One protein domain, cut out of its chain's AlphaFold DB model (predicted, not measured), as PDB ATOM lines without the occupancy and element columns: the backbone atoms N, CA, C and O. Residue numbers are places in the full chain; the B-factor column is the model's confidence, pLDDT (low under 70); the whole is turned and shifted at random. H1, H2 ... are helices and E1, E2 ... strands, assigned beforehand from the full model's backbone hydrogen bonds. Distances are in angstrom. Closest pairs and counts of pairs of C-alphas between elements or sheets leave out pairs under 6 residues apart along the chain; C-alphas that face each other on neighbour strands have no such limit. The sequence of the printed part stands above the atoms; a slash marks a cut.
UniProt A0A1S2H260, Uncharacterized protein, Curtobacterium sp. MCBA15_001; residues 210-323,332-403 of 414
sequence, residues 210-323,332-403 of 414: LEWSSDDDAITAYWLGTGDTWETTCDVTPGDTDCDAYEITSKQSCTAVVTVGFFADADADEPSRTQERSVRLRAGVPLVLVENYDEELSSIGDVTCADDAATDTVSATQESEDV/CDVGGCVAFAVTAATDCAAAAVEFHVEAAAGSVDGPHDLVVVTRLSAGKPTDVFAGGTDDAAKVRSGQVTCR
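AT A GLANCE: This is residues 210 to 323 and 332 to 403 of the 414 residues of an uncharacterized protein of Curtobacterium sp. MCBA15_001 (UniProt A0A1S2H260). A long, strongly twisted sheet of seven strands runs through the middle of this domain, with a smaller sheet, E5 E4 E7, over one face and another, E8 E9 E12, over the E11, E10 and E13 part of the opposite face. Helix H1 packs on E3 and E6 next to E12, and the very short H2 touches H1; the sheets make a stack of sheets, three sheets face to face in turn. The printed part has 186 residues, with two named helices and thirteen named strands in the order E1 E2 H1 E3 E4 E5 E6 E7 E8 H2 E9 E10 E11 E12 E13. The large sheet has the order E1, E2, E3, E6, E11, E10, E13 and is mixed, both small sheets are antiparallel, and the class is mostly strand. The whole is compact, with a radius of gyration of the C-alphas of 15.4 A and spans of 48 by 36 by 30 A.

HOW THE PARTS SIT: Start at the first printed residue, in edge strand E1, residues 210 to 213, which forms a hairpin with E2, residues 219 to 223; N 221 and O 212 are 2.8 A apart, within hydrogen-bond range. E3, residues 242 to 250, is antiparallel to E2, with N 222 and O 247 at 2.8 A. E6, residues 287 to 293, is antiparallel to E3, with N 248 and O 287 at 2.7 A. E11, residues 368 to 376, is parallel to E6 at 34 degrees, with N 288 and O 369 at 2.7 A; it bends by 51 degrees at residue 373. E10, residues 348 to 357, forms a hairpin with E11, with N 355 and O 370 at 2.7 A. Edge strand E13, residues 395 to 402, is antiparallel to E10, with N 398 and O 354 at 2.7 A. Look next at E4, residues 254 to 263, which forms a hairpin with E5, residues 273 to 281, with N 256 and O 279 at 2.8 A. E7, residues 297 to 305, is antiparallel to E4 on its other side, with N 259 and O 302 at 2.8 A. This sheet and the large one are face to face, with best planes 12 degrees apart; among the closest C-alphas are those of Ser 278 in E5 and Thr 401 in E13, at 5.9 A. In the third sheet, E9, residues 337 to 343, is antiparallel to E8, residues 316 to 318, with N 341 and O 317 at 2.9 A, and to E12, residues 381 to 387, with N 340 and O 384 at 2.9 A. It too is face to face with the large sheet, with best planes 17 degrees apart; the closest C-alphas of E11 and E12, Leu 376 and Thr 382, are 6.5 A apart. H1, residues 228 to 236, is on the large sheet at a height of 8.7 A, over E3 and E6, and slantwise to the strands at 58 degrees to E3 on the local plane, only just short of across. It is also on the third sheet, with the C-alphas of Thr 233 and Gly 387 4.1 A apart. H2, residues 332 to 335, touches H1, closest at the C-alphas of Thr 232 and Gly 335, 5.6 A, and only grazes the third sheet. In H1, 4 of 5 O i to N i+4 pairs are within hydrogen-bond range; H2 is too short for one.

IN THESE COORDINATES: Find C-alpha 210, where E1 begins, at (0.699, -8.490, 3.307). E3 then runs 26.5 A, E4 28.0 A, E5 24.1 A and E7 24.7 A. Past the cut, E10 runs 24.0 A and E11 23.6 A. E13 ends at C-alpha 402, (-25.955, -11.922, 3.424).

THE WHOLE: The two C-alphas farthest apart, those of Asp 269 and Asp 322, are 48.3 A apart. Residues 324 to 331 are not printed, and C-alphas 323 and 332 stand 11.6 A apart across this cut. Of the links printed whole, none is long. The mean pLDDT of the printed part is 81.0; 32 residues are under 70, among them residues 307 to 323.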
ATOM      1  N   LEU A 210       1.313  -7.627   2.300       80.62
ATOM      2  CA  LEU A 210       0.699  -8.490   3.307       80.62
ATOM      3  C   LEU A 210      -0.005  -7.608   4.338       80.62
ATOM      4  O   LEU A 210       0.666  -6.864   5.048       80.62
ATOM      5  N   GLU A 211      -1.323  -7.734   4.443       77.69
ATOM      6  CA  GLU A 211      -2.094  -7.020   5.465       77.69
ATOM      7  C   GLU A 211      -2.334  -7.879   6.695       77.69
ATOM      8  O   GLU A 211      -2.253  -7.405   7.826       77.69
ATOM      9  N   TRP A 212      -2.622  -9.161   6.476       89.75
ATOM     10  CA  TRP A 212      -3.056 -10.037   7.548       89.75
ATOM     11  C   TRP A 212      -2.650 -11.490   7.297       89.75
ATOM     12  O   TRP A 212      -2.640 -11.978   6.164       89.75
ATOM     13  N   SER A 213      -2.343 -12.213   8.370       86.75
ATOM     14  CA  SER A 213      -2.088 -13.654   8.350       86.75
ATOM     15  C   SER A 213      -2.619 -14.303   9.621       86.75
ATOM     16  O   SER A 213      -2.476 -13.735  10.705       86.75
ATOM     17  N   SER A 214      -3.166 -15.515   9.509       83.88
ATOM     18  CA  SER A 214      -3.512 -16.311  10.686       83.88
ATOM     19  C   SER A 214      -2.251 -16.733  11.448       83.88
ATOM     20  O   SER A 214      -1.181 -16.870  10.857       83.88
ATOM     21  N   ASP A 215      -2.374 -17.006  12.751       84.12
ATOM     22  CA  ASP A 215      -1.249 -17.403  13.622       84.12
ATOM     23  C   ASP A 215      -0.469 -18.638  13.120       84.12
ATOM     24  O   ASP A 215       0.683 -18.862  13.496       84.12
ATOM     25  N   ASP A 216      -1.113 -19.479  12.312       81.19
ATOM     26  CA  ASP A 216      -0.567 -20.707  11.732       81.19
ATOM     27  C   ASP A 216      -0.220 -20.582  10.234       81.19
ATOM     28  O   ASP A 216       0.095 -21.584   9.578       81.19
ATOM     29  N   ASP A 217      -0.301 -19.369   9.677       83.00
ATOM     30  CA  ASP A 217      -0.168 -19.055   8.251       83.00
ATOM     31  C   ASP A 217      -1.094 -19.908   7.361       83.00
ATOM     32  O   ASP A 217      -0.785 -20.174   6.191       83.00
ATOM     33  N   ALA A 218      -2.185 -20.455   7.904       87.25
ATOM     34  CA  ALA A 218      -3.151 -21.225   7.130       87.25
ATOM     35  C   ALA A 218      -3.993 -20.336   6.216       87.25
ATOM     36  O   ALA A 218      -4.468 -20.829   5.190       87.25
ATOM     37  N   ILE A 219      -4.169 -19.064   6.577       89.44
ATOM     38  CA  ILE A 219      -4.856 -18.049   5.786       89.44
ATOM     39  C   ILE A 219      -3.981 -16.798   5.744       89.44
ATOM     40  O   ILE A 219      -3.457 -16.375   6.772       89.44
ATOM     41  N   THR A 220      -3.831 -16.204   4.567       89.88
ATOM     42  CA  THR A 220      -3.151 -14.916   4.384       89.88
ATOM     43  C   THR A 220      -4.002 -14.008   3.516       89.88
ATOM     44  O   THR A 220      -4.704 -14.493   2.628       89.88
ATOM     45  N   ALA A 221      -3.941 -12.707   3.780       87.75
ATOM     46  CA  ALA A 221      -4.600 -11.671   3.005       87.75
ATOM     47  C   ALA A 221      -3.575 -10.620   2.562       87.75
ATOM     48  O   ALA A 221      -2.825 -10.080   3.381       87.75
ATOM     49  N   TYR A 222      -3.552 -10.345   1.263       88.88
ATOM     50  CA  TYR A 222      -2.705  -9.341   0.641       88.88
ATOM     51  C   TYR A 222      -3.568  -8.265   0.001       88.88
ATOM     52  O   TYR A 222      -4.470  -8.586  -0.767       88.88
ATOM     53  N   TRP A 223      -3.258  -7.000   0.244       87.50
ATOM     54  CA  TRP A 223      -3.745  -5.921  -0.604       87.50
ATOM     55  C   TRP A 223      -3.038  -6.000  -1.955       87.50
ATOM     56  O   TRP A 223      -1.818  -6.148  -1.995       87.50
ATOM     57  N   LEU A 224      -3.784  -5.953  -3.059       82.25
ATOM     58  CA  LEU A 224      -3.256  -6.206  -4.406       82.25
ATOM     59  C   LEU A 224      -2.664  -4.971  -5.101       82.25
ATOM     60  O   LEU A 224      -2.084  -5.113  -6.179       82.25
ATOM     61  N   GLY A 225      -2.761  -3.789  -4.487       67.19
ATOM     62  CA  GLY A 225      -2.337  -2.527  -5.092       67.19
ATOM     63  C   GLY A 225      -3.287  -2.034  -6.191       67.19
ATOM     64  O   GLY A 225      -4.111  -2.780  -6.727       67.19
ATOM     65  N   THR A 226      -3.169  -0.758  -6.565       61.56
ATOM     66  CA  THR A 226      -3.962  -0.174  -7.660       61.56
ATOM     67  C   THR A 226      -3.375  -0.566  -9.018       61.56
ATOM     68  O   THR A 226      -2.492   0.107  -9.549       61.56
ATOM     69  N   GLY A 227      -3.832  -1.689  -9.579       57.75
ATOM     70  CA  GLY A 227      -3.472  -2.149 -10.925       57.75
ATOM     71  C   GLY A 227      -4.668  -2.198 -11.884       57.75
ATOM     72  O   GLY A 227      -5.774  -2.554 -11.477       57.75
ATOM     73  N   ASP A 228      -4.421  -1.929 -13.174       55.75
ATOM     74  CA  ASP A 228      -5.421  -1.744 -14.250       55.75
ATOM     75  C   ASP A 228      -6.558  -2.797 -14.302       55.75
ATOM     76  O   ASP A 228      -7.670  -2.506 -14.746       55.75
ATOM     77  N   THR A 229      -6.303  -4.049 -13.899       65.19
ATOM     78  CA  THR A 229      -7.313  -5.124 -13.976       65.19
ATOM     79  C   THR A 229      -8.254  -5.144 -12.773       65.19
ATOM     80  O   THR A 229      -9.454  -5.327 -12.956       65.19
ATOM     81  N   TRP A 230      -7.745  -4.899 -11.563       75.75
ATOM     82  CA  TRP A 230      -8.584  -4.785 -10.366       75.75
ATOM     83  C   TRP A 230      -9.346  -3.466 -10.346       75.75
ATOM     84  O   TRP A 230     -10.492  -3.446  -9.911       75.75
ATOM     85  N   GLU A 231      -8.781  -2.419 -10.957       71.94
ATOM     86  CA  GLU A 231      -9.515  -1.188 -11.260       71.94
ATOM     87  C   GLU A 231     -10.779  -1.460 -12.085       71.94
ATOM     88  O   GLU A 231     -11.811  -0.858 -11.819       71.94
ATOM     89  N   THR A 232     -10.751  -2.404 -13.036       72.25
ATOM     90  CA  THR A 232     -11.961  -2.756 -13.802       72.25
ATOM     91  C   THR A 232     -13.026  -3.379 -12.904       72.25
ATOM     92  O   THR A 232     -14.198  -3.026 -13.003       72.25
ATOM     93  N   THR A 233     -12.641  -4.293 -12.014       78.62
ATOM     94  CA  THR A 233     -13.589  -4.913 -11.079       78.62
ATOM     95  C   THR A 233     -14.134  -3.900 -10.072       78.62
ATOM     96  O   THR A 233     -15.324  -3.927  -9.763       78.62
ATOM     97  N   CYS A 234     -13.301  -2.966  -9.619       80.06
ATOM     98  CA  CYS A 234     -13.717  -1.824  -8.815       80.06
ATOM     99  C   CYS A 234     -14.723  -0.931  -9.554       80.06
ATOM    100  O   CYS A 234     -15.764  -0.598  -8.999       80.06
ATOM    101  N   ASP A 235     -14.452  -0.601 -10.820       77.44
ATOM    102  CA  ASP A 235     -15.297   0.269 -11.644       77.44
ATOM    103  C   ASP A 235     -16.703  -0.314 -11.872       77.44
ATOM    104  O   ASP A 235     -17.681   0.432 -11.938       77.44
ATOM    105  N   VAL A 236     -16.823  -1.644 -11.946       74.56
ATOM    106  CA  VAL A 236     -18.118  -2.329 -12.112       74.56
ATOM    107  C   VAL A 236     -18.789  -2.707 -10.786       74.56
ATOM    108  O   VAL A 236     -19.952  -3.122 -10.786       74.56
ATOM    109  N   THR A 237     -18.089  -2.573  -9.654       77.56
ATOM    110  CA  THR A 237     -18.662  -2.808  -8.325       77.56
ATOM    111  C   THR A 237     -19.416  -1.550  -7.882       77.56
ATOM    112  O   THR A 237     -18.866  -0.454  -7.963       77.56
ATOM    113  N   PRO A 238     -20.667  -1.648  -7.396       69.81
ATOM    114  CA  PRO A 238     -21.431  -0.471  -6.986       69.81
ATOM    115  C   PRO A 238     -20.748   0.326  -5.862       69.81
ATOM    116  O   PRO A 238     -20.479  -0.215  -4.790       69.81
ATOM    117  N   GLY A 239     -20.493   1.615  -6.091       65.69
ATOM    118  CA  GLY A 239     -19.818   2.527  -5.161       65.69
ATOM    119  C   GLY A 239     -19.204   3.711  -5.914       65.69
ATOM    120  O   GLY A 239     -18.936   3.601  -7.108       65.69
ATOM    121  N   ASP A 240     -19.011   4.847  -5.238       56.22
ATOM    122  CA  ASP A 240     -18.712   6.117  -5.925       56.22
ATOM    123  C   ASP A 240     -17.358   6.745  -5.537       56.22
ATOM    124  O   ASP A 240     -16.969   7.760  -6.129       56.22
ATOM    125  N   THR A 241     -16.647   6.182  -4.553       65.50
ATOM    126  CA  THR A 241     -15.592   6.912  -3.828       65.50
ATOM    127  C   THR A 241     -14.226   6.247  -3.997       65.50
ATOM    128  O   THR A 241     -13.478   6.665  -4.885       65.50
ATOM    129  N   ASP A 242     -13.938   5.187  -3.240       78.25
ATOM    130  CA  ASP A 242     -12.667   4.463  -3.271       78.25
ATOM    131  C   ASP A 242     -12.900   2.940  -3.271       78.25
ATOM    132  O   ASP A 242     -13.992   2.464  -2.945       78.25
ATOM    133  N   CYS A 243     -11.892   2.184  -3.718       84.62
ATOM    134  CA  CYS A 243     -11.973   0.735  -3.865       84.62
ATOM    135  C   CYS A 243     -10.627   0.062  -3.611       84.62
ATOM    136  O   CYS A 243      -9.623   0.468  -4.199       84.62
ATOM    137  N   ASP A 244     -10.647  -1.014  -2.827       87.69
ATOM    138  CA  ASP A 244      -9.509  -1.904  -2.613       87.69
ATOM    139  C   ASP A 244      -9.844  -3.334  -3.034       87.69
ATOM    140  O   ASP A 244     -10.979  -3.805  -2.907       87.69
ATOM    141  N   ALA A 245      -8.822  -4.043  -3.512       89.69
ATOM    142  CA  ALA A 245      -8.892  -5.463  -3.822       89.69
ATOM    143  C   ALA A 245      -7.891  -6.239  -2.963       89.69
ATOM    144  O   ALA A 245      -6.702  -5.911  -2.912       89.69
ATOM    145  N   TYR A 246      -8.376  -7.308  -2.335       91.81
ATOM    146  CA  TYR A 246      -7.598  -8.160  -1.444       91.81
ATOM    147  C   TYR A 246      -7.537  -9.585  -1.968       91.81
ATOM    148  O   TYR A 246      -8.576 -10.196  -2.192       91.81
ATOM    149  N   GLU A 247      -6.342 -10.150  -2.102       93.81
ATOM    150  CA  GLU A 247      -6.150 -11.579  -2.333       93.81
ATOM    151  C   GLU A 247      -6.071 -12.315  -0.998       93.81
ATOM    152  O   GLU A 247      -5.135 -12.133  -0.222       93.81
ATOM    153  N   ILE A 248      -7.034 -13.194  -0.755       94.88
ATOM    154  CA  ILE A 248      -7.098 -14.079   0.398       94.88
ATOM    155  C   ILE A 248      -6.789 -15.498  -0.072       94.88
ATOM    156  O   ILE A 248      -7.527 -16.083  -0.867       94.88
ATOM    157  N   THR A 249      -5.717 -16.089   0.449       94.56
ATOM    158  CA  THR A 249      -5.376 -17.490   0.179       94.56
ATOM    159  C   THR A 249      -5.582 -18.342   1.417       94.56
ATOM    160  O   THR A 249      -5.388 -17.888   2.543       94.56
ATOM    161  N   SER A 250      -5.975 -19.602   1.220       93.81
ATOM    162  CA  SER A 250      -6.100 -20.560   2.315       93.81
ATOM    163  C   SER A 250      -5.498 -21.916   1.972       93.81
ATOM    164  O   SER A 250      -5.630 -22.425   0.857       93.81
ATOM    165  N   LYS A 251      -4.874 -22.550   2.968       94.44
ATOM    166  CA  LYS A 251      -4.426 -23.950   2.919       94.44
ATOM    167  C   LYS A 251      -5.570 -24.940   3.166       94.44
ATOM    168  O   LYS A 251      -5.386 -26.141   2.970       94.44
ATOM    169  N   GLN A 252      -6.740 -24.460   3.583       92.81
ATOM    170  CA  GLN A 252      -7.919 -25.271   3.875       92.81
ATOM    171  C   GLN A 252      -9.164 -24.719   3.177       92.81
ATOM    172  O   GLN A 252      -9.193 -23.583   2.725       92.81
ATOM    173  N   SER A 253     -10.192 -25.557   3.032       92.44
ATOM    174  CA  SER A 253     -11.480 -25.104   2.496       92.44
ATOM    175  C   SER A 253     -12.448 -24.889   3.647       92.44
ATOM    176  O   SER A 253     -12.645 -25.806   4.442       92.44
ATOM    177  N   CYS A 254     -13.053 -23.711   3.731       90.12
ATOM    178  CA  CYS A 254     -14.020 -23.371   4.770       90.12
ATOM    179  C   CYS A 254     -14.914 -22.214   4.312       90.12
ATOM    180  O   CYS A 254     -14.605 -21.527   3.338       90.12
ATOM    181  N   THR A 255     -16.009 -21.977   5.028       89.31
ATOM    182  CA  THR A 255     -16.687 -20.680   4.961       89.31
ATOM    183  C   THR A 255     -16.002 -19.761   5.962       89.31
ATOM    184  O   THR A 255     -15.991 -20.054   7.157       89.31
ATOM    185  N   ALA A 256     -15.401 -18.680   5.480       89.81
ATOM    186  CA  ALA A 256     -14.719 -17.704   6.310       89.81
ATOM    187  C   ALA A 256     -15.606 -16.488   6.580       89.81
ATOM    188  O   ALA A 256     -16.442 -16.110   5.754       89.81
ATOM    189  N   VAL A 257     -15.409 -15.883   7.744       90.56
ATOM    190  CA  VAL A 257     -15.845 -14.529   8.061       90.56
ATOM    191  C   VAL A 257     -14.622 -13.632   7.929       90.56
ATOM    192  O   VAL A 257     -13.635 -13.829   8.634       90.56
ATOM    193  N   VAL A 258     -14.679 -12.696   6.988       91.88
ATOM    194  CA  VAL A 258     -13.649 -11.681   6.754       91.88
ATOM    195  C   VAL A 258     -14.128 -10.385   7.385       91.88
ATOM    196  O   VAL A 258     -15.185  -9.874   7.021       91.88
ATOM    197  N   THR A 259     -13.365  -9.868   8.333       91.06
ATOM    198  CA  THR A 259     -13.606  -8.584   8.984       91.06
ATOM    199  C   THR A 259     -12.819  -7.511   8.247       91.06
ATOM    200  O   THR A 259     -11.597  -7.600   8.160       91.06
ATOM    201  N   VAL A 260     -13.508  -6.494   7.741       90.69
ATOM    202  CA  VAL A 260     -12.924  -5.355   7.025       90.69
ATOM    203  C   VAL A 260     -13.111  -4.098   7.865       90.69
ATOM    204  O   VAL A 260     -14.239  -3.754   8.232       90.69
ATOM    205  N   GLY A 261     -12.008  -3.428   8.187       86.94
ATOM    206  CA  GLY A 261     -11.999  -2.118   8.826       86.94
ATOM    207  C   GLY A 261     -11.923  -1.012   7.780       86.94
ATOM    208  O   GLY A 261     -11.183  -1.128   6.808       86.94
ATOM    209  N   PHE A 262     -12.676   0.063   7.986       87.81
ATOM    210  CA  PHE A 262     -12.660   1.248   7.132       87.81
ATOM    211  C   PHE A 262     -12.234   2.453   7.965       87.81
ATOM    212  O   PHE A 262     -12.819   2.700   9.023       87.81
ATOM    213  N   PHE A 263     -11.221   3.185   7.509       83.06
ATOM    214  CA  PHE A 263     -10.514   4.190   8.300       83.06
ATOM    215  C   PHE A 263     -10.701   5.579   7.699       83.06
ATOM    216  O   PHE A 263     -10.271   5.861   6.583       83.06
ATOM    217  N   ALA A 264     -11.335   6.476   8.455       81.81
ATOM    218  CA  ALA A 264     -11.545   7.858   8.029       81.81
ATOM    219  C   ALA A 264     -10.239   8.660   7.833       81.81
ATOM    220  O   ALA A 264     -10.278   9.699   7.177       81.81
ATOM    221  N   ASP A 265      -9.130   8.204   8.424       70.06
ATOM    222  CA  ASP A 265      -7.783   8.770   8.298       70.06
ATOM    223  C   ASP A 265      -6.769   7.618   8.230       70.06
ATOM    224  O   ASP A 265      -6.879   6.663   9.003       70.06
ATOM    225  N   ALA A 266      -5.795   7.701   7.323       68.81
ATOM    226  CA  ALA A 266      -4.761   6.679   7.166       68.81
ATOM    227  C   ALA A 266      -3.866   6.487   8.404       68.81
ATOM    228  O   ALA A 266      -3.319   5.405   8.606       68.81
ATOM    229  N   ASP A 267      -3.732   7.521   9.238       73.12
ATOM    230  CA  ASP A 267      -2.953   7.486  10.476       73.12
ATOM    231  C   ASP A 267      -3.801   7.043  11.693       73.12
ATOM    232  O   ASP A 267      -3.333   7.106  12.834       73.12
ATOM    233  N   ALA A 268      -5.067   6.645  11.497       68.69
ATOM    234  CA  ALA A 268      -5.943   6.234  12.590       68.69
ATOM    235  C   ALA A 268      -5.613   4.822  13.103       68.69
ATOM    236  O   ALA A 268      -5.581   3.857  12.346       68.69
ATOM    237  N   ASP A 269      -5.468   4.692  14.425       72.31
ATOM    238  CA  ASP A 269      -5.210   3.404  15.089       72.31
ATOM    239  C   ASP A 269      -6.441   2.471  15.111       72.31
ATOM    240  O   ASP A 269      -6.309   1.269  15.341       72.31
ATOM    241  N   GLU A 270      -7.647   3.013  14.909       77.00
ATOM    242  CA  GLU A 270      -8.913   2.272  14.952       77.00
ATOM    243  C   GLU A 270      -9.789   2.613  13.733       77.00
ATOM    244  O   GLU A 270      -9.859   3.784  13.337       77.00
ATOM    245  N   PRO A 271     -10.497   1.625  13.152       81.12
ATOM    246  CA  PRO A 271     -11.396   1.875  12.036       81.12
ATOM    247  C   PRO A 271     -12.616   2.688  12.490       81.12
ATOM    248  O   PRO A 271     -13.182   2.461  13.560       81.12
ATOM    249  N   SER A 272     -13.084   3.607  11.642       83.44
ATOM    250  CA  SER A 272     -14.325   4.356  11.881       83.44
ATOM    251  C   SER A 272     -15.574   3.488  11.763       83.44
ATOM    252  O   SER A 272     -16.602   3.799  12.366       83.44
ATOM    253  N   ARG A 273     -15.498   2.404  10.985       88.62
ATOM    254  CA  ARG A 273     -16.498   1.335  10.963       88.62
ATOM    255  C   ARG A 273     -15.846   0.010  10.604       88.62
ATOM    256  O   ARG A 273     -14.872  -0.026   9.856       88.62
ATOM    257  N   THR A 274     -16.466  -1.072  11.047       87.38
ATOM    258  CA  THR A 274     -16.062  -2.435  10.704       87.38
ATOM    259  C   THR A 274     -17.237  -3.157  10.069       87.38
ATOM    260  O   THR A 274     -18.386  -2.958  10.466       87.38
ATOM    261  N   GLN A 275     -16.974  -3.995   9.073       88.00
ATOM    262  CA  GLN A 275     -17.992  -4.872   8.511       88.00
ATOM    263  C   GLN A 275     -17.467  -6.287   8.314       88.00
ATOM    264  O   GLN A 275     -16.286  -6.501   8.073       88.00
ATOM    265  N   GLU A 276     -18.375  -7.253   8.390       88.00
ATOM    266  CA  GLU A 276     -18.070  -8.655   8.130       88.00
ATOM    267  C   GLU A 276     -18.554  -9.056   6.732       88.00
ATOM    268  O   GLU A 276     -19.619  -8.624   6.273       88.00
ATOM    269  N   ARG A 277     -17.796  -9.932   6.073       88.62
ATOM    270  CA  ARG A 277     -18.170 -10.647   4.847       88.62
ATOM    271  C   ARG A 277     -18.125 -12.132   5.113       88.62
ATOM    272  O   ARG A 277     -17.205 -12.612   5.762       88.62
ATOM    273  N   SER A 278     -19.094 -12.878   4.597       88.75
ATOM    274  CA  SER A 278     -19.016 -14.335   4.618       88.75
ATOM    275  C   SER A 278     -18.645 -14.839   3.231       88.75
ATOM    276  O   SER A 278     -19.387 -14.629   2.278       88.75
ATOM    277  N   VAL A 279     -17.497 -15.490   3.103       90.31
ATOM    278  CA  VAL A 279     -16.955 -15.930   1.808       90.31
ATOM    279  C   VAL A 279     -16.580 -17.400   1.865       90.31
ATOM    280  O   VAL A 279     -16.316 -17.932   2.947       90.31
ATOM    281  N   ARG A 280     -16.542 -18.085   0.721       90.38
ATOM    282  CA  ARG A 280     -16.062 -19.463   0.673       90.38
ATOM    283  C   ARG A 280     -14.599 -19.493   0.255       90.38
ATOM    284  O   ARG A 280     -14.256 -19.230  -0.887       90.38
ATOM    285  N   LEU A 281     -13.729 -19.911   1.168       92.50
ATOM    286  CA  LEU A 281     -12.330 -20.171   0.847       92.50
ATOM    287  C   LEU A 281     -12.176 -21.609   0.354       92.50
ATOM    288  O   LEU A 281     -12.709 -22.555   0.950       92.50
ATOM    289  N   ARG A 282     -11.428 -21.793  -0.736       92.88
ATOM    290  CA  ARG A 282     -11.042 -23.109  -1.256       92.88
ATOM    291  C   ARG A 282      -9.537 -23.282  -1.123       92.88
ATOM    292  O   ARG A 282      -8.758 -22.393  -1.445       92.88
ATOM    293  N   ALA A 283      -9.135 -24.459  -0.657       93.75
ATOM    294  CA  ALA A 283      -7.729 -24.753  -0.418       93.75
ATOM    295  C   ALA A 283      -6.917 -24.603  -1.715       93.75
ATOM    296  O   ALA A 283      -7.201 -25.284  -2.702       93.75
ATOM    297  N   GLY A 284      -5.899 -23.743  -1.692       91.81
ATOM    298  CA  GLY A 284      -5.009 -23.499  -2.828       91.81
ATOM    299  C   GLY A 284      -5.632 -22.727  -3.993       91.81
ATOM    300  O   GLY A 284      -5.023 -22.697  -5.058       91.81
ATOM    301  N   VAL A 285      -6.814 -22.131  -3.813       94.62
ATOM    302  CA  VAL A 285      -7.423 -21.223  -4.792       94.62
ATOM    303  C   VAL A 285      -7.513 -19.829  -4.163       94.62
ATOM    304  O   VAL A 285      -8.143 -19.707  -3.109       94.62
ATOM    305  N   PRO A 286      -6.878 -18.800  -4.748       94.50
ATOM    306  CA  PRO A 286      -6.984 -17.437  -4.244       94.50
ATOM    307  C   PRO A 286      -8.419 -16.927  -4.388       94.50
ATOM    308  O   PRO A 286      -9.074 -17.170  -5.404       94.50
ATOM    309  N   LEU A 287      -8.898 -16.223  -3.368       94.94
ATOM    310  CA  LEU A 287     -10.143 -15.469  -3.392       94.94
ATOM    311  C   LEU A 287      -9.804 -13.987  -3.422       94.94
ATOM    312  O   LEU A 287      -9.074 -13.514  -2.560       94.94
ATOM    313  N   VAL A 288     -10.351 -13.252  -4.380       94.12
ATOM    314  CA  VAL A 288     -10.204 -11.805  -4.461       94.12
ATOM    315  C   VAL A 288     -11.458 -11.145  -3.918       94.12
ATOM    316  O   VAL A 288     -12.537 -11.319  -4.477       94.12
ATOM    317  N   LEU A 289     -11.327 -10.415  -2.817       93.12
ATOM    318  CA  LEU A 289     -12.395  -9.628  -2.214       93.12
ATOM    319  C   LEU A 289     -12.251  -8.171  -2.648       93.12
ATOM    320  O   LEU A 289     -11.207  -7.569  -2.412       93.12
ATOM    321  N   VAL A 290     -13.297  -7.620  -3.259       90.81
ATOM    322  CA  VAL A 290     -13.340  -6.216  -3.680       90.81
ATOM    323  C   VAL A 290     -14.262  -5.434  -2.754       90.81
ATOM    324  O   VAL A 290     -15.434  -5.785  -2.590       90.81
ATOM    325  N   GLU A 291     -13.729  -4.374  -2.154       88.25
ATOM    326  CA  GLU A 291     -14.431  -3.519  -1.201       88.25
ATOM    327  C   GLU A 291     -14.487  -2.089  -1.720       88.25
ATOM    328  O   GLU A 291     -13.456  -1.458  -1.931       88.25
ATOM    329  N   ASN A 292     -15.705  -1.570  -1.860       85.81
ATOM    330  CA  ASN A 292     -15.942  -0.151  -2.091       85.81
ATOM    331  C   ASN A 292     -16.230   0.551  -0.765       85.81
ATOM    332  O   ASN A 292     -16.986   0.046   0.075       85.81
ATOM    333  N   TYR A 293     -15.669   1.740  -0.591       82.94
ATOM    334  CA  TYR A 293     -15.773   2.491   0.653       82.94
ATOM    335  C   TYR A 293     -15.712   3.998   0.432       82.94
ATOM    336  O   TYR A 293     -15.284   4.455  -0.621       82.94
ATOM    337  N   ASP A 294     -16.176   4.748   1.435       84.50
ATOM    338  CA  ASP A 294     -16.201   6.220   1.438       84.50
ATOM    339  C   ASP A 294     -15.104   6.821   2.341       84.50
ATOM    340  O   ASP A 294     -14.913   8.038   2.392       84.50
ATOM    341  N   GLU A 295     -14.439   5.964   3.113       84.06
ATOM    342  CA  GLU A 295     -13.318   6.255   4.000       84.06
ATOM    343  C   GLU A 295     -11.995   6.491   3.240       84.06
ATOM    344  O   GLU A 295     -11.944   6.353   2.027       84.06
ATOM    345  N   GLU A 296     -10.911   6.872   3.931       78.94
ATOM    346  CA  GLU A 296      -9.616   7.107   3.264       78.94
ATOM    347  C   GLU A 296      -8.932   5.806   2.834       78.94
ATOM    348  O   GLU A 296      -8.252   5.792   1.808       78.94
ATOM    349  N   LEU A 297      -9.102   4.733   3.611       81.44
ATOM    350  CA  LEU A 297      -8.623   3.397   3.265       81.44
ATOM    351  C   LEU A 297      -9.494   2.307   3.888       81.44
ATOM    352  O   LEU A 297     -10.195   2.535   4.886       81.44
ATOM    353  N   SER A 298      -9.388   1.103   3.334       86.69
ATOM    354  CA  SER A 298      -9.837  -0.121   3.989       86.69
ATOM    355  C   SER A 298      -8.660  -1.037   4.324       86.69
ATOM    356  O   SER A 298      -7.571  -0.893   3.774       86.69
ATOM    357  N   SER A 299      -8.854  -1.950   5.275       85.12
ATOM    358  CA  SER A 299      -7.880  -2.999   5.585       85.12
ATOM    359  C   SER A 299      -8.558  -4.242   6.161       85.12
ATOM    360  O   SER A 299      -9.595  -4.160   6.835       85.12
ATOM    361  N   ILE A 300      -7.971  -5.412   5.905       86.88
ATOM    362  CA  ILE A 300      -8.401  -6.686   6.482       86.88
ATOM    363  C   ILE A 300      -8.000  -6.754   7.959       86.88
ATOM    364  O   ILE A 300      -6.825  -6.820   8.307       86.88
ATOM    365  N   GLY A 301      -8.999  -6.794   8.841       85.50
ATOM    366  CA  GLY A 301      -8.793  -6.910  10.284       85.50
ATOM    367  C   GLY A 301      -8.626  -8.352  10.771       85.50
ATOM    368  O   GLY A 301      -7.774  -8.621  11.614       85.50
ATOM    369  N   ASP A 302      -9.451  -9.279  10.275       87.75
ATOM    370  CA  ASP A 302      -9.420 -10.693  10.679       87.75
ATOM    371  C   ASP A 302     -10.044 -11.603   9.614       87.75
ATOM    372  O   ASP A 302     -10.981 -11.197   8.924       87.75
ATOM    373  N   VAL A 303      -9.570 -12.849   9.506       88.94
ATOM    374  CA  VAL A 303     -10.191 -13.885   8.665       88.94
ATOM    375  C   VAL A 303     -10.303 -15.192   9.438       88.94
ATOM    376  O   VAL A 303      -9.322 -15.902   9.657       88.94
ATOM    377  N   THR A 304     -11.526 -15.574   9.794       87.50
ATOM    378  CA  THR A 304     -11.778 -16.776  10.598       87.50
ATOM    379  C   THR A 304     -12.705 -17.752   9.892       87.50
ATOM    380  O   THR A 304     -13.781 -17.396   9.420       87.50
ATOM    381  N   CYS A 305     -12.311 -19.027   9.832       87.94
ATOM    382  CA  CYS A 305     -13.214 -20.086   9.389       87.94
ATOM    383  C   CYS A 305     -14.325 -20.277  10.429       87.94
ATOM    384  O   CYS A 305     -14.045 -20.516  11.603       87.94
ATOM    385  N   ALA A 306     -15.579 -20.205   9.992       80.25
ATOM    386  CA  ALA A 306     -16.747 -20.404  10.834       80.25
ATOM    387  C   ALA A 306     -17.429 -21.737  10.501       80.25
ATOM    388  O   ALA A 306     -17.738 -22.012   9.340       80.25
ATOM    389  N   ASP A 307     -17.724 -22.531  11.531       65.25
ATOM    390  CA  ASP A 307     -18.407 -23.824  11.383       65.25
ATOM    391  C   ASP A 307     -19.905 -23.675  11.027       65.25
ATOM    392  O   ASP A 307     -20.482 -24.580  10.430       65.25
ATOM    393  N   ASP A 308     -20.517 -22.518  11.330       55.53
ATOM    394  CA  ASP A 308     -21.965 -22.249  11.206       55.53
ATOM    395  C   ASP A 308     -22.294 -20.930  10.466       55.53
ATOM    396  O   ASP A 308     -23.330 -20.302  10.705       55.53
ATOM    397  N   ALA A 309     -21.424 -20.438   9.576       55.03
ATOM    398  CA  ALA A 309     -21.770 -19.252   8.788       55.03
ATOM    399  C   ALA A 309     -22.972 -19.561   7.877       55.03
ATOM    400  O   ALA A 309     -22.882 -20.401   6.985       55.03
ATOM    401  N   ALA A 310     -24.107 -18.900   8.125       51.75
ATOM    402  CA  ALA A 310     -25.325 -19.078   7.344       51.75
ATOM    403  C   ALA A 310     -25.056 -18.764   5.863       51.75
ATOM    404  O   ALA A 310     -24.793 -17.624   5.484       51.75
ATOM    405  N   THR A 311     -25.100 -19.804   5.034       55.00
ATOM    406  CA  THR A 311     -24.893 -19.720   3.592       55.00
ATOM    407  C   THR A 311     -26.249 -19.721   2.890       55.00
ATOM    408  O   THR A 311     -26.829 -20.787   2.666       55.00
ATOM    409  N   ASP A 312     -26.770 -18.554   2.521       54.53
ATOM    410  CA  ASP A 312     -27.945 -18.503   1.647       54.53
ATOM    411  C   ASP A 312     -27.505 -18.769   0.207       54.53
ATOM    412  O   ASP A 312     -27.018 -17.896  -0.496       54.53
ATOM    413  N   THR A 313     -27.656 -20.008  -0.263       52.84
ATOM    414  CA  THR A 313     -27.343 -20.331  -1.662       52.84
ATOM    415  C   THR A 313     -28.400 -19.705  -2.572       52.84
ATOM    416  O   THR A 313     -29.451 -20.293  -2.824       52.84
ATOM    417  N   VAL A 314     -28.142 -18.487  -3.040       56.12
ATOM    418  CA  VAL A 314     -29.006 -17.786  -3.988       56.12
ATOM    419  C   VAL A 314     -28.688 -18.224  -5.418       56.12
ATOM    420  O   VAL A 314     -27.542 -18.491  -5.772       56.12
ATOM    421  N   SER A 315     -29.721 -18.305  -6.255       55.88
ATOM    422  CA  SER A 315     -29.589 -18.546  -7.691       55.88
ATOM    423  C   SER A 315     -29.088 -17.271  -8.379       55.88
ATOM    424  O   SER A 315     -29.851 -16.321  -8.536       55.88
ATOM    425  N   ALA A 316     -27.820 -17.237  -8.785       63.09
ATOM    426  CA  ALA A 316     -27.330 -16.260  -9.751       63.09
ATOM    427  C   ALA A 316     -27.416 -16.886 -11.147       63.09
ATOM    428  O   ALA A 316     -26.931 -17.997 -11.365       63.09
ATOM    429  N   THR A 317     -28.082 -16.206 -12.077       68.50
ATOM    430  CA  THR A 317     -28.216 -16.685 -13.457       68.50
ATOM    431  C   THR A 317     -27.392 -15.776 -14.346       68.50
ATOM    432  O   THR A 317     -27.556 -14.561 -14.296       68.50
ATOM    433  N   GLN A 318     -26.492 -16.359 -15.133       64.38
ATOM    434  CA  GLN A 318     -25.754 -15.602 -16.137       64.38
ATOM    435  C   GLN A 318     -26.750 -14.996 -17.124       64.38
ATOM    436  O   GLN A 318     -27.646 -15.698 -17.609       64.38
ATOM    437  N   GLU A 319     -26.619 -13.701 -17.386       60.88
ATOM    438  CA  GLU A 319     -27.472 -13.053 -18.375       60.88
ATOM    439  C   GLU A 319     -27.111 -13.540 -19.785       60.88
ATOM    440  O   GLU A 319     -25.971 -13.916 -20.066       60.88
ATOM    441  N   SER A 320     -28.094 -13.584 -20.688       51.44
ATOM    442  CA  SER A 320     -27.838 -13.909 -22.096       51.44
ATOM    443  C   SER A 320     -26.877 -12.891 -22.714       51.44
ATOM    444  O   SER A 320     -26.992 -11.710 -22.410       51.44
ATOM    445  N   GLU A 321     -26.020 -13.319 -23.649       50.41
ATOM    446  CA  GLU A 321     -25.007 -12.505 -24.365       50.41
ATOM    447  C   GLU A 321     -25.552 -11.245 -25.096       50.41
ATOM    448  O   GLU A 321     -24.786 -10.492 -25.689       50.41
ATOM    449  N   ASP A 322     -26.864 -11.002 -25.047       41.66
ATOM    450  CA  ASP A 322     -27.578  -9.859 -25.624       41.66
ATOM    451  C   ASP A 322     -27.601  -8.602 -24.719       41.66
ATOM    452  O   ASP A 322     -28.339  -7.659 -25.021       41.66
ATOM    453  N   VAL A 323     -26.815  -8.541 -23.629       50.50
ATOM    454  CA  VAL A 323     -26.654  -7.304 -22.836       50.50
ATOM    455  C   VAL A 323     -26.103  -6.218 -23.757       50.50
ATOM    456  O   VAL A 323     -24.984  -6.312 -24.270       50.50
ATOM    457  N   CYS A 332     -16.383  -2.035 -18.012       72.94
ATOM    458  CA  CYS A 332     -16.571  -3.213 -18.869       72.94
ATOM    459  C   CYS A 332     -15.988  -3.022 -20.281       72.94
ATOM    460  O   CYS A 332     -15.541  -3.977 -20.908       72.94
ATOM    461  N   ASP A 333     -15.930  -1.782 -20.775       68.06
ATOM    462  CA  ASP A 333     -15.386  -1.423 -22.089       68.06
ATOM    463  C   ASP A 333     -13.852  -1.522 -22.185       68.06
ATOM    464  O   ASP A 333     -13.305  -1.525 -23.293       68.06
ATOM    465  N   VAL A 334     -13.152  -1.574 -21.044       64.75
ATOM    466  CA  VAL A 334     -11.683  -1.571 -20.972       64.75
ATOM    467  C   VAL A 334     -11.125  -2.937 -20.585       64.75
ATOM    468  O   VAL A 334     -10.259  -3.448 -21.295       64.75
ATOM    469  N   GLY A 335     -11.579  -3.500 -19.461       65.62
ATOM    470  CA  GLY A 335     -11.045  -4.755 -18.912       65.62
ATOM    471  C   GLY A 335     -11.970  -5.959 -19.066       65.62
ATOM    472  O   GLY A 335     -11.604  -7.060 -18.655       65.62
ATOM    473  N   GLY A 336     -13.140  -5.749 -19.668       76.19
ATOM    474  CA  GLY A 336     -14.150  -6.772 -19.856       76.19
ATOM    475  C   GLY A 336     -14.909  -7.128 -18.588       76.19
ATOM    476  O   GLY A 336     -14.403  -6.992 -17.468       76.19
ATOM    477  N   CYS A 337     -16.149  -7.575 -18.756       81.81
ATOM    478  CA  CYS A 337     -16.959  -8.031 -17.636       81.81
ATOM    479  C   CYS A 337     -18.006  -9.067 -18.053       81.81
ATOM    480  O   CYS A 337     -18.491  -9.084 -19.186       81.81
ATOM    481  N   VAL A 338     -18.410  -9.903 -17.096       83.19
ATOM    482  CA  VAL A 338     -19.494 -10.874 -17.270       83.19
ATOM    483  C   VAL A 338     -20.628 -10.545 -16.307       83.19
ATOM    484  O   VAL A 338     -20.425 -10.502 -15.094       83.19
ATOM    485  N   ALA A 339     -21.823 -10.325 -16.854       83.69
ATOM    486  CA  ALA A 339     -23.015  -9.961 -16.096       83.69
ATOM    487  C   ALA A 339     -23.772 -11.190 -15.565       83.69
ATOM    488  O   ALA A 339     -23.978 -12.184 -16.272       83.69
ATOM    489  N   PHE A 340     -24.241 -11.090 -14.326       84.44
ATOM    490  CA  PHE A 340     -25.125 -12.055 -13.687       84.44
ATOM    491  C   PHE A 340     -26.307 -11.338 -13.043       84.44
ATOM    492  O   PHE A 340     -26.124 -10.402 -12.270       84.44
ATOM    493  N   ALA A 341     -27.513 -11.851 -13.276       84.56
ATOM    494  CA  ALA A 341     -28.694 -11.446 -12.531       84.56
ATOM    495  C   ALA A 341     -28.768 -12.244 -11.223       84.56
ATOM    496  O   ALA A 341     -28.909 -13.476 -11.222       84.56
ATOM    497  N   VAL A 342     -28.700 -11.544 -10.091       83.75
ATOM    498  CA  VAL A 342     -28.757 -12.125  -8.744       83.75
ATOM    499  C   VAL A 342     -30.068 -11.730  -8.077       83.75
ATOM    500  O   VAL A 342     -30.383 -10.550  -7.967       83.75
ATOM    501  N   THR A 343     -30.855 -12.707  -7.613       82.44
ATOM    502  CA  THR A 343     -32.143 -12.444  -6.941       82.44
ATOM    503  C   THR A 343     -32.143 -13.002  -5.525       82.44
ATOM    504  O   THR A 343     -32.340 -14.200  -5.338       82.44
ATOM    505  N   ALA A 344     -31.972 -12.151  -4.515       81.12
ATOM    506  CA  ALA A 344     -31.995 -12.580  -3.115       81.12
ATOM    507  C   ALA A 344     -33.422 -12.850  -2.603       81.12
ATOM    508  O   ALA A 344     -34.388 -12.214  -3.029       81.12
ATOM    509  N   ALA A 345     -33.566 -13.781  -1.654       79.81
ATOM    510  CA  ALA A 345     -34.845 -14.053  -0.986       79.81
ATOM    511  C   ALA A 345     -35.184 -13.012   0.099       79.81
ATOM    512  O   ALA A 345     -36.351 -12.831   0.449       79.81
ATOM    513  N   THR A 346     -34.166 -12.336   0.621       81.12
ATOM    514  CA  THR A 346     -34.225 -11.346   1.698       81.12
ATOM    515  C   THR A 346     -33.483 -10.079   1.275       81.12
ATOM    516  O   THR A 346     -32.689 -10.095   0.334       81.12
ATOM    517  N   ASP A 347     -33.780  -8.957   1.933       84.50
ATOM    518  CA  ASP A 347     -33.029  -7.721   1.724       84.50
ATOM    519  C   ASP A 347     -31.641  -7.850   2.361       84.50
ATOM    520  O   ASP A 347     -31.514  -8.275   3.511       84.50
ATOM    521  N   CYS A 348     -30.609  -7.442   1.626       83.25
ATOM    522  CA  CYS A 348     -29.223  -7.499   2.068       83.25
ATOM    523  C   CYS A 348     -28.527  -6.183   1.731       83.25
ATOM    524  O   CYS A 348     -28.335  -5.853   0.562       83.25
ATOM    525  N   ALA A 349     -28.140  -5.418   2.753       84.62
ATOM    526  CA  ALA A 349     -27.507  -4.116   2.551       84.62
ATOM    527  C   ALA A 349     -26.120  -4.221   1.892       84.62
ATOM    528  O   ALA A 349     -25.776  -3.339   1.109       84.62
ATOM    529  N   ALA A 350     -25.384  -5.295   2.195       84.38
ATOM    530  CA  ALA A 350     -24.066  -5.628   1.663       84.38
ATOM    531  C   ALA A 350     -23.944  -7.159   1.552       84.38
ATOM    532  O   ALA A 350     -23.540  -7.838   2.494       84.38
ATOM    533  N   ALA A 351     -24.398  -7.718   0.433       87.50
ATOM    534  CA  ALA A 351     -24.233  -9.129   0.113       87.50
ATOM    535  C   ALA A 351     -22.866  -9.366  -0.534       87.50
ATOM    536  O   ALA A 351     -22.468  -8.598  -1.407       87.50
ATOM    537  N   ALA A 352     -22.187 -10.442  -0.148       90.38
ATOM    538  CA  ALA A 352     -20.996 -10.918  -0.842       90.38
ATOM    539  C   ALA A 352     -21.434 -11.891  -1.944       90.38
ATOM    540  O   ALA A 352     -21.983 -12.953  -1.648       90.38
ATOM    541  N   VAL A 353     -21.240 -11.509  -3.205       90.31
ATOM    542  CA  VAL A 353     -21.559 -12.323  -4.384       90.31
ATOM    543  C   VAL A 353     -20.260 -12.888  -4.941       90.31
ATOM    544  O   VAL A 353     -19.422 -12.142  -5.438       90.31
ATOM    545  N   GLU A 354     -20.090 -14.201  -4.835       91.25
ATOM    546  CA  GLU A 354     -18.889 -14.910  -5.265       91.25
ATOM    547  C   GLU A 354     -19.042 -15.434  -6.699       91.25
ATOM    548  O   GLU A 354     -20.092 -15.956  -7.086       91.25
ATOM    549  N   PHE A 355     -17.967 -15.355  -7.473       90.75
ATOM    550  CA  PHE A 355     -17.822 -15.901  -8.815       90.75
ATOM    551  C   PHE A 355     -16.568 -16.761  -8.877       90.75
ATOM    552  O   PHE A 355     -15.527 -16.389  -8.352       90.75
ATOM    553  N   HIS A 356     -16.647 -17.884  -9.579       91.75
ATOM    554  CA  HIS A 356     -15.478 -18.670  -9.929       91.75
ATOM    555  C   HIS A 356     -14.973 -18.270 -11.313       91.75
ATOM    556  O   HIS A 356     -15.720 -18.380 -12.288       91.75
ATOM    557  N   VAL A 357     -13.710 -17.857 -11.398       90.56
ATOM    558  CA  VAL A 357     -13.079 -17.367 -12.623       90.56
ATOM    559  C   VAL A 357     -11.944 -18.312 -13.029       90.56
ATOM    560  O   VAL A 357     -10.938 -18.458 -12.339       90.56
ATOM    561  N   GLU A 358     -12.092 -18.975 -14.178       89.69
ATOM    562  CA  GLU A 358     -11.103 -19.911 -14.749       89.69
ATOM    563  C   GLU A 358     -10.025 -19.204 -15.605       89.69
ATOM    564  O   GLU A 358      -9.285 -19.841 -16.359       89.69
ATOM    565  N   ALA A 359      -9.936 -17.878 -15.518       83.31
ATOM    566  CA  ALA A 359      -8.959 -17.034 -16.204       83.31
ATOM    567  C   ALA A 359      -8.059 -16.309 -15.192       83.31
ATOM    568  O   ALA A 359      -8.424 -16.147 -14.035       83.31
ATOM    569  N   ALA A 360      -6.874 -15.886 -15.637       81.25
ATOM    570  CA  ALA A 360      -6.041 -14.970 -14.862       81.25
ATOM    571  C   ALA A 360      -6.615 -13.548 -14.945       81.25
ATOM    572  O   ALA A 360      -7.101 -13.153 -16.010       81.25
ATOM    573  N   ALA A 361      -6.522 -12.794 -13.852       76.38
ATOM    574  CA  ALA A 361      -6.912 -11.390 -13.781       76.38
ATOM    575  C   ALA A 361      -5.857 -10.613 -12.982       76.38
ATOM    576  O   ALA A 361      -5.516 -10.980 -11.859       76.38
ATOM    577  N   GLY A 362      -5.306  -9.549 -13.572       75.12
ATOM    578  CA  GLY A 362      -4.255  -8.749 -12.943       75.12
ATOM    579  C   GLY A 362      -3.033  -9.587 -12.563       75.12
ATOM    580  O   GLY A 362      -2.442 -10.261 -13.406       75.12
ATOM    581  N   SER A 363      -2.655  -9.515 -11.288       75.38
ATOM    582  CA  SER A 363      -1.558 -10.276 -10.681       75.38
ATOM    583  C   SER A 363      -1.947 -11.681 -10.208       75.38
ATOM    584  O   SER A 363      -1.063 -12.418  -9.777       75.38
ATOM    585  N   VAL A 364      -3.230 -12.055 -10.267       81.12
ATOM    586  CA  VAL A 364      -3.733 -13.337  -9.755       81.12
ATOM    587  C   VAL A 364      -3.910 -14.324 -10.905       81.12
ATOM    588  O   VAL A 364      -4.646 -14.085 -11.870       81.12
ATOM    589  N   ASP A 365      -3.228 -15.463 -10.797       82.00
ATOM    590  CA  ASP A 365      -3.333 -16.551 -11.764       82.00
ATOM    591  C   ASP A 365      -4.720 -17.223 -11.716       82.00
ATOM    592  O   ASP A 365      -5.402 -17.263 -10.694       82.00
ATOM    593  N   GLY A 366      -5.147 -17.788 -12.847       80.56
ATOM    594  CA  GLY A 366      -6.355 -18.613 -12.906       80.56
ATOM    595  C   GLY A 366      -6.074 -20.064 -12.479       80.56
ATOM    596  O   GLY A 366      -5.037 -20.614 -12.864       80.56
ATOM    597  N   PRO A 367      -7.001 -20.742 -11.778       91.50
ATOM    598  CA  PRO A 367      -8.321 -20.262 -11.377       91.50
ATOM    599  C   PRO A 367      -8.309 -19.489 -10.047       91.50
ATOM    600  O   PRO A 367      -7.538 -19.824  -9.152       91.50
ATOM    601  N   HIS A 368      -9.228 -18.535  -9.899       92.44
ATOM    602  CA  HIS A 368      -9.469 -17.796  -8.655       92.44
ATOM    603  C   HIS A 368     -10.973 -17.648  -8.377       92.44
ATOM    604  O   HIS A 368     -11.815 -17.935  -9.236       92.44
ATOM    605  N   ASP A 369     -11.314 -17.252  -7.156       93.94
ATOM    606  CA  ASP A 369     -12.650 -16.776  -6.801       93.94
ATOM    607  C   ASP A 369     -12.644 -15.249  -6.729       93.94
ATOM    608  O   ASP A 369     -11.641 -14.648  -6.362       93.94
ATOM    609  N   LEU A 370     -13.752 -14.621  -7.100       92.56
ATOM    610  CA  LEU A 370     -13.954 -13.179  -7.044       92.56
ATOM    611  C   LEU A 370     -15.201 -12.895  -6.216       92.56
ATOM    612  O   LEU A 370     -16.260 -13.437  -6.510       92.56
ATOM    613  N   VAL A 371     -15.099 -12.020  -5.224       92.94
ATOM    614  CA  VAL A 371     -16.213 -11.578  -4.390       92.94
ATOM    615  C   VAL A 371     -16.475 -10.102  -4.631       92.94
ATOM    616  O   VAL A 371     -15.610  -9.259  -4.403       92.94
ATOM    617  N   VAL A 372     -17.703  -9.812  -5.047       90.69
ATOM    618  CA  VAL A 372     -18.220  -8.461  -5.253       90.69
ATOM    619  C   VAL A 372     -19.241  -8.158  -4.165       90.69
ATOM    620  O   VAL A 372     -20.182  -8.930  -3.954       90.69
ATOM    621  N   VAL A 373     -19.067  -7.033  -3.471       89.62
ATOM    622  CA  VAL A 373     -20.000  -6.591  -2.432       89.62
ATOM    623  C   VAL A 373     -21.064  -5.689  -3.047       89.62
ATOM    624  O   VAL A 373     -20.762  -4.676  -3.668       89.62
ATOM    625  N   THR A 374     -22.336  -6.050  -2.882       87.88
ATOM    626  CA  THR A 374     -23.447  -5.282  -3.458       87.88
ATOM    627  C   THR A 374     -24.713  -5.358  -2.616       87.88
ATOM    628  O   THR A 374     -24.952  -6.320  -1.886       87.88
ATOM    629  N   ARG A 375     -25.571  -4.345  -2.725       88.06
ATOM    630  CA  ARG A 375     -26.894  -4.368  -2.101       88.06
ATOM    631  C   ARG A 375     -27.846  -5.232  -2.925       88.06
ATOM    632  O   ARG A 375     -28.055  -4.980  -4.108       88.06
ATOM    633  N   LEU A 376     -28.524  -6.167  -2.267       85.62
ATOM    634  CA  LEU A 376     -29.588  -6.973  -2.862       85.62
ATOM    635  C   LEU A 376     -30.930  -6.643  -2.207       85.62
ATOM    636  O   LEU A 376     -31.015  -6.411  -1.002       85.62
ATOM    637  N   SER A 377     -31.991  -6.602  -3.008       88.69
ATOM    638  CA  SER A 377     -33.361  -6.436  -2.515       88.69
ATOM    639  C   SER A 377     -34.151  -7.721  -2.716       88.69
ATOM    640  O   SER A 377     -34.069  -8.348  -3.774       88.69
ATOM    641  N   ALA A 378     -34.958  -8.084  -1.725       86.50
ATOM    642  CA  ALA A 378     -35.752  -9.301  -1.732       86.50
ATOM    643  C   ALA A 378     -36.636  -9.386  -2.989       86.50
ATOM    644  O   ALA A 378     -37.440  -8.493  -3.277       86.50
ATOM    645  N   GLY A 379     -36.495 -10.482  -3.735       81.19
ATOM    646  CA  GLY A 379     -37.299 -10.795  -4.915       81.19
ATOM    647  C   GLY A 379     -37.072  -9.883  -6.122       81.19
ATOM    648  O   GLY A 379     -37.838  -9.978  -7.083       81.19
ATOM    649  N   LYS A 380     -36.060  -9.005  -6.096       82.62
ATOM    650  CA  LYS A 380     -35.681  -8.170  -7.238       82.62
ATOM    651  C   LYS A 380     -34.366  -8.678  -7.834       82.62
ATOM    652  O   LYS A 380     -33.416  -8.847  -7.070       82.62
ATOM    653  N   PRO A 381     -34.297  -8.920  -9.153       83.19
ATOM    654  CA  PRO A 381     -33.023  -9.175  -9.804       83.19
ATOM    655  C   PRO A 381     -32.163  -7.907  -9.741       83.19
ATOM    656  O   PRO A 381     -32.650  -6.812 -10.032       83.19
ATOM    657  N   THR A 382     -30.914  -8.078  -9.328       84.38
ATOM    658  CA  THR A 382     -29.863  -7.060  -9.357       84.38
ATOM    659  C   THR A 382     -28.747  -7.563 -10.259       84.38
ATOM    660  O   THR A 382     -28.300  -8.702 -10.095       84.38
ATOM    661  N   ASP A 383     -28.280  -6.710 -11.164       85.00
ATOM    662  CA  ASP A 383     -27.158  -7.032 -12.040       85.00
ATOM    663  C   ASP A 383     -25.847  -6.886 -11.267       85.00
ATOM    664  O   ASP A 383     -25.589  -5.867 -10.618       85.00
ATOM    665  N   VAL A 384     -25.037  -7.938 -11.304       86.00
ATOM    666  CA  VAL A 384     -23.728  -8.006 -10.654       86.00
ATOM    667  C   VAL A 384     -22.710  -8.456 -11.686       86.00
ATOM    668  O   VAL A 384     -22.937  -9.421 -12.418       86.00
ATOM    669  N   PHE A 385     -21.586  -7.754 -11.744       86.19
ATOM    670  CA  PHE A 385     -20.593  -7.923 -12.794       86.19
ATOM    671  C   PHE A 385     -19.306  -8.509 -12.220       86.19
ATOM    672  O   PHE A 385     -18.761  -7.998 -11.245       86.19
ATOM    673  N   ALA A 386     -18.804  -9.566 -12.853       86.12
ATOM    674  CA  ALA A 386     -17.451 -10.057 -12.632       86.12
ATOM    675  C   ALA A 386     -16.511  -9.346 -13.616       86.12
ATOM    676  O   ALA A 386     -16.581  -9.606 -14.819       86.12
ATOM    677  N   GLY A 387     -15.687  -8.421 -13.122       81.12
ATOM    678  CA  GLY A 387     -14.727  -7.666 -13.932       81.12
ATOM    679  C   GLY A 387     -13.445  -8.444 -14.250       81.12
ATOM    680  O   GLY A 387     -13.121  -9.439 -13.602       81.12
ATOM    681  N   GLY A 388     -12.707  -7.979 -15.262       75.38
ATOM    682  CA  GLY A 388     -11.384  -8.500 -15.626       75.38
ATOM    683  C   GLY A 388     -11.395  -9.628 -16.664       75.38
ATOM    684  O   GLY A 388     -10.340 -10.185 -16.975       75.38
ATOM    685  N   THR A 389     -12.562  -9.985 -17.214       76.69
ATOM    686  CA  THR A 389     -12.669 -10.936 -18.326       76.69
ATOM    687  C   THR A 389     -13.947 -10.746 -19.146       76.69
ATOM    688  O   THR A 389     -15.013 -10.504 -18.593       76.69
ATOM    689  N   ASP A 390     -13.842 -10.926 -20.467       76.12
ATOM    690  CA  ASP A 390     -14.983 -10.999 -21.399       76.12
ATOM    691  C   ASP A 390     -15.447 -12.442 -21.668       76.12
ATOM    692  O   ASP A 390     -16.417 -12.682 -22.390       76.12
ATOM    693  N   ASP A 391     -14.722 -13.438 -21.154       81.88
ATOM    694  CA  ASP A 391     -14.985 -14.841 -21.464       81.88
ATOM    695  C   ASP A 391     -16.045 -15.410 -20.516       81.88
ATOM    696  O   ASP A 391     -15.742 -16.044 -19.503       81.88
ATOM    697  N   ALA A 392     -17.311 -15.197 -20.875       81.00
ATOM    698  CA  ALA A 392     -18.475 -15.684 -20.141       81.00
ATOM    699  C   ALA A 392     -18.423 -17.194 -19.830       81.00
ATOM    700  O   ALA A 392     -18.936 -17.622 -18.797       81.00
ATOM    701  N   ALA A 393     -17.770 -18.007 -20.670       83.44
ATOM    702  CA  ALA A 393     -17.638 -19.448 -20.443       83.44
ATOM    703  C   ALA A 393     -16.666 -19.798 -19.299       83.44
ATOM    704  O   ALA A 393     -16.710 -20.917 -18.779       83.44
ATOM    705  N   LYS A 394     -15.798 -18.859 -18.905       86.69
ATOM    706  CA  LYS A 394     -14.824 -19.007 -17.813       86.69
ATOM    707  C   LYS A 394     -15.293 -18.430 -16.485       86.69
ATOM    708  O   LYS A 394     -14.575 -18.583 -15.502       86.69
ATOM    709  N   VAL A 395     -16.462 -17.799 -16.437       86.56
ATOM    710  CA  VAL A 395     -17.023 -17.254 -15.199       86.56
ATOM    711  C   VAL A 395     -18.256 -18.051 -14.816       86.56
ATOM    712  O   VAL A 395     -19.176 -18.233 -15.611       86.56
ATOM    713  N   ARG A 396     -18.287 -18.545 -13.580       87.56
ATOM    714  CA  ARG A 396     -19.431 -19.279 -13.032       87.56
ATOM    715  C   ARG A 396     -19.878 -18.627 -11.742       87.56
ATOM    716  O   ARG A 396     -19.047 -18.216 -10.941       87.56
ATOM    717  N   SER A 397     -21.181 -18.586 -11.503       85.75
ATOM    718  CA  SER A 397     -21.709 -18.149 -10.214       85.75
ATOM    719  C   SER A 397     -21.220 -19.062  -9.087       85.75
ATOM    720  O   SER A 397     -21.339 -20.289  -9.184       85.75
ATOM    721  N   GLY A 398     -20.710 -18.456  -8.024       82.62
ATOM    722  CA  GLY A 398     -20.405 -19.095  -6.757       82.62
ATOM    723  C   GLY A 398     -21.552 -18.933  -5.762       82.62
ATOM    724  O   GLY A 398     -22.732 -19.066  -6.097       82.62
ATOM    725  N   GLN A 399     -21.186 -18.700  -4.509       83.69
ATOM    726  CA  GLN A 399     -22.114 -18.502  -3.407       83.69
ATOM    727  C   GLN A 399     -22.495 -17.021  -3.264       83.69
ATOM    728  O   GLN A 399     -21.696 -16.136  -3.531       83.69
ATOM    729  N   VAL A 400     -23.708 -16.749  -2.783       84.62
ATOM    730  CA  VAL A 400     -24.084 -15.420  -2.283       84.62
ATOM    731  C   VAL A 400     -24.219 -15.518  -0.772       84.62
ATOM    732  O   VAL A 400     -24.721 -16.515  -0.263       84.62
ATOM    733  N   THR A 401     -23.766 -14.524  -0.023       83.31
ATOM    734  CA  THR A 401     -24.029 -14.469   1.416       83.31
ATOM    735  C   THR A 401     -24.536 -13.106   1.821       83.31
ATOM    736  O   THR A 401     -24.133 -12.075   1.290       83.31
ATOM    737  N   CYS A 402     -25.430 -13.118   2.801       76.44
ATOM    738  CA  CYS A 402     -25.955 -11.922   3.424       76.44
ATOM    739  C   CYS A 402     -25.642 -11.996   4.913       76.44
ATOM    740  O   CYS A 402     -26.323 -12.690   5.665       76.44
ATOM    741  N   ARG A 403     -24.593 -11.296   5.341       68.19
ATOM    742  CA  ARG A 403     -24.250 -11.166   6.755       68.19
ATOM    743  C   ARG A 403     -24.268  -9.686   7.113       68.19
ATOM    744  O   ARG A 403     -23.482  -8.912   6.586       68.19
TER     745      ARG A 403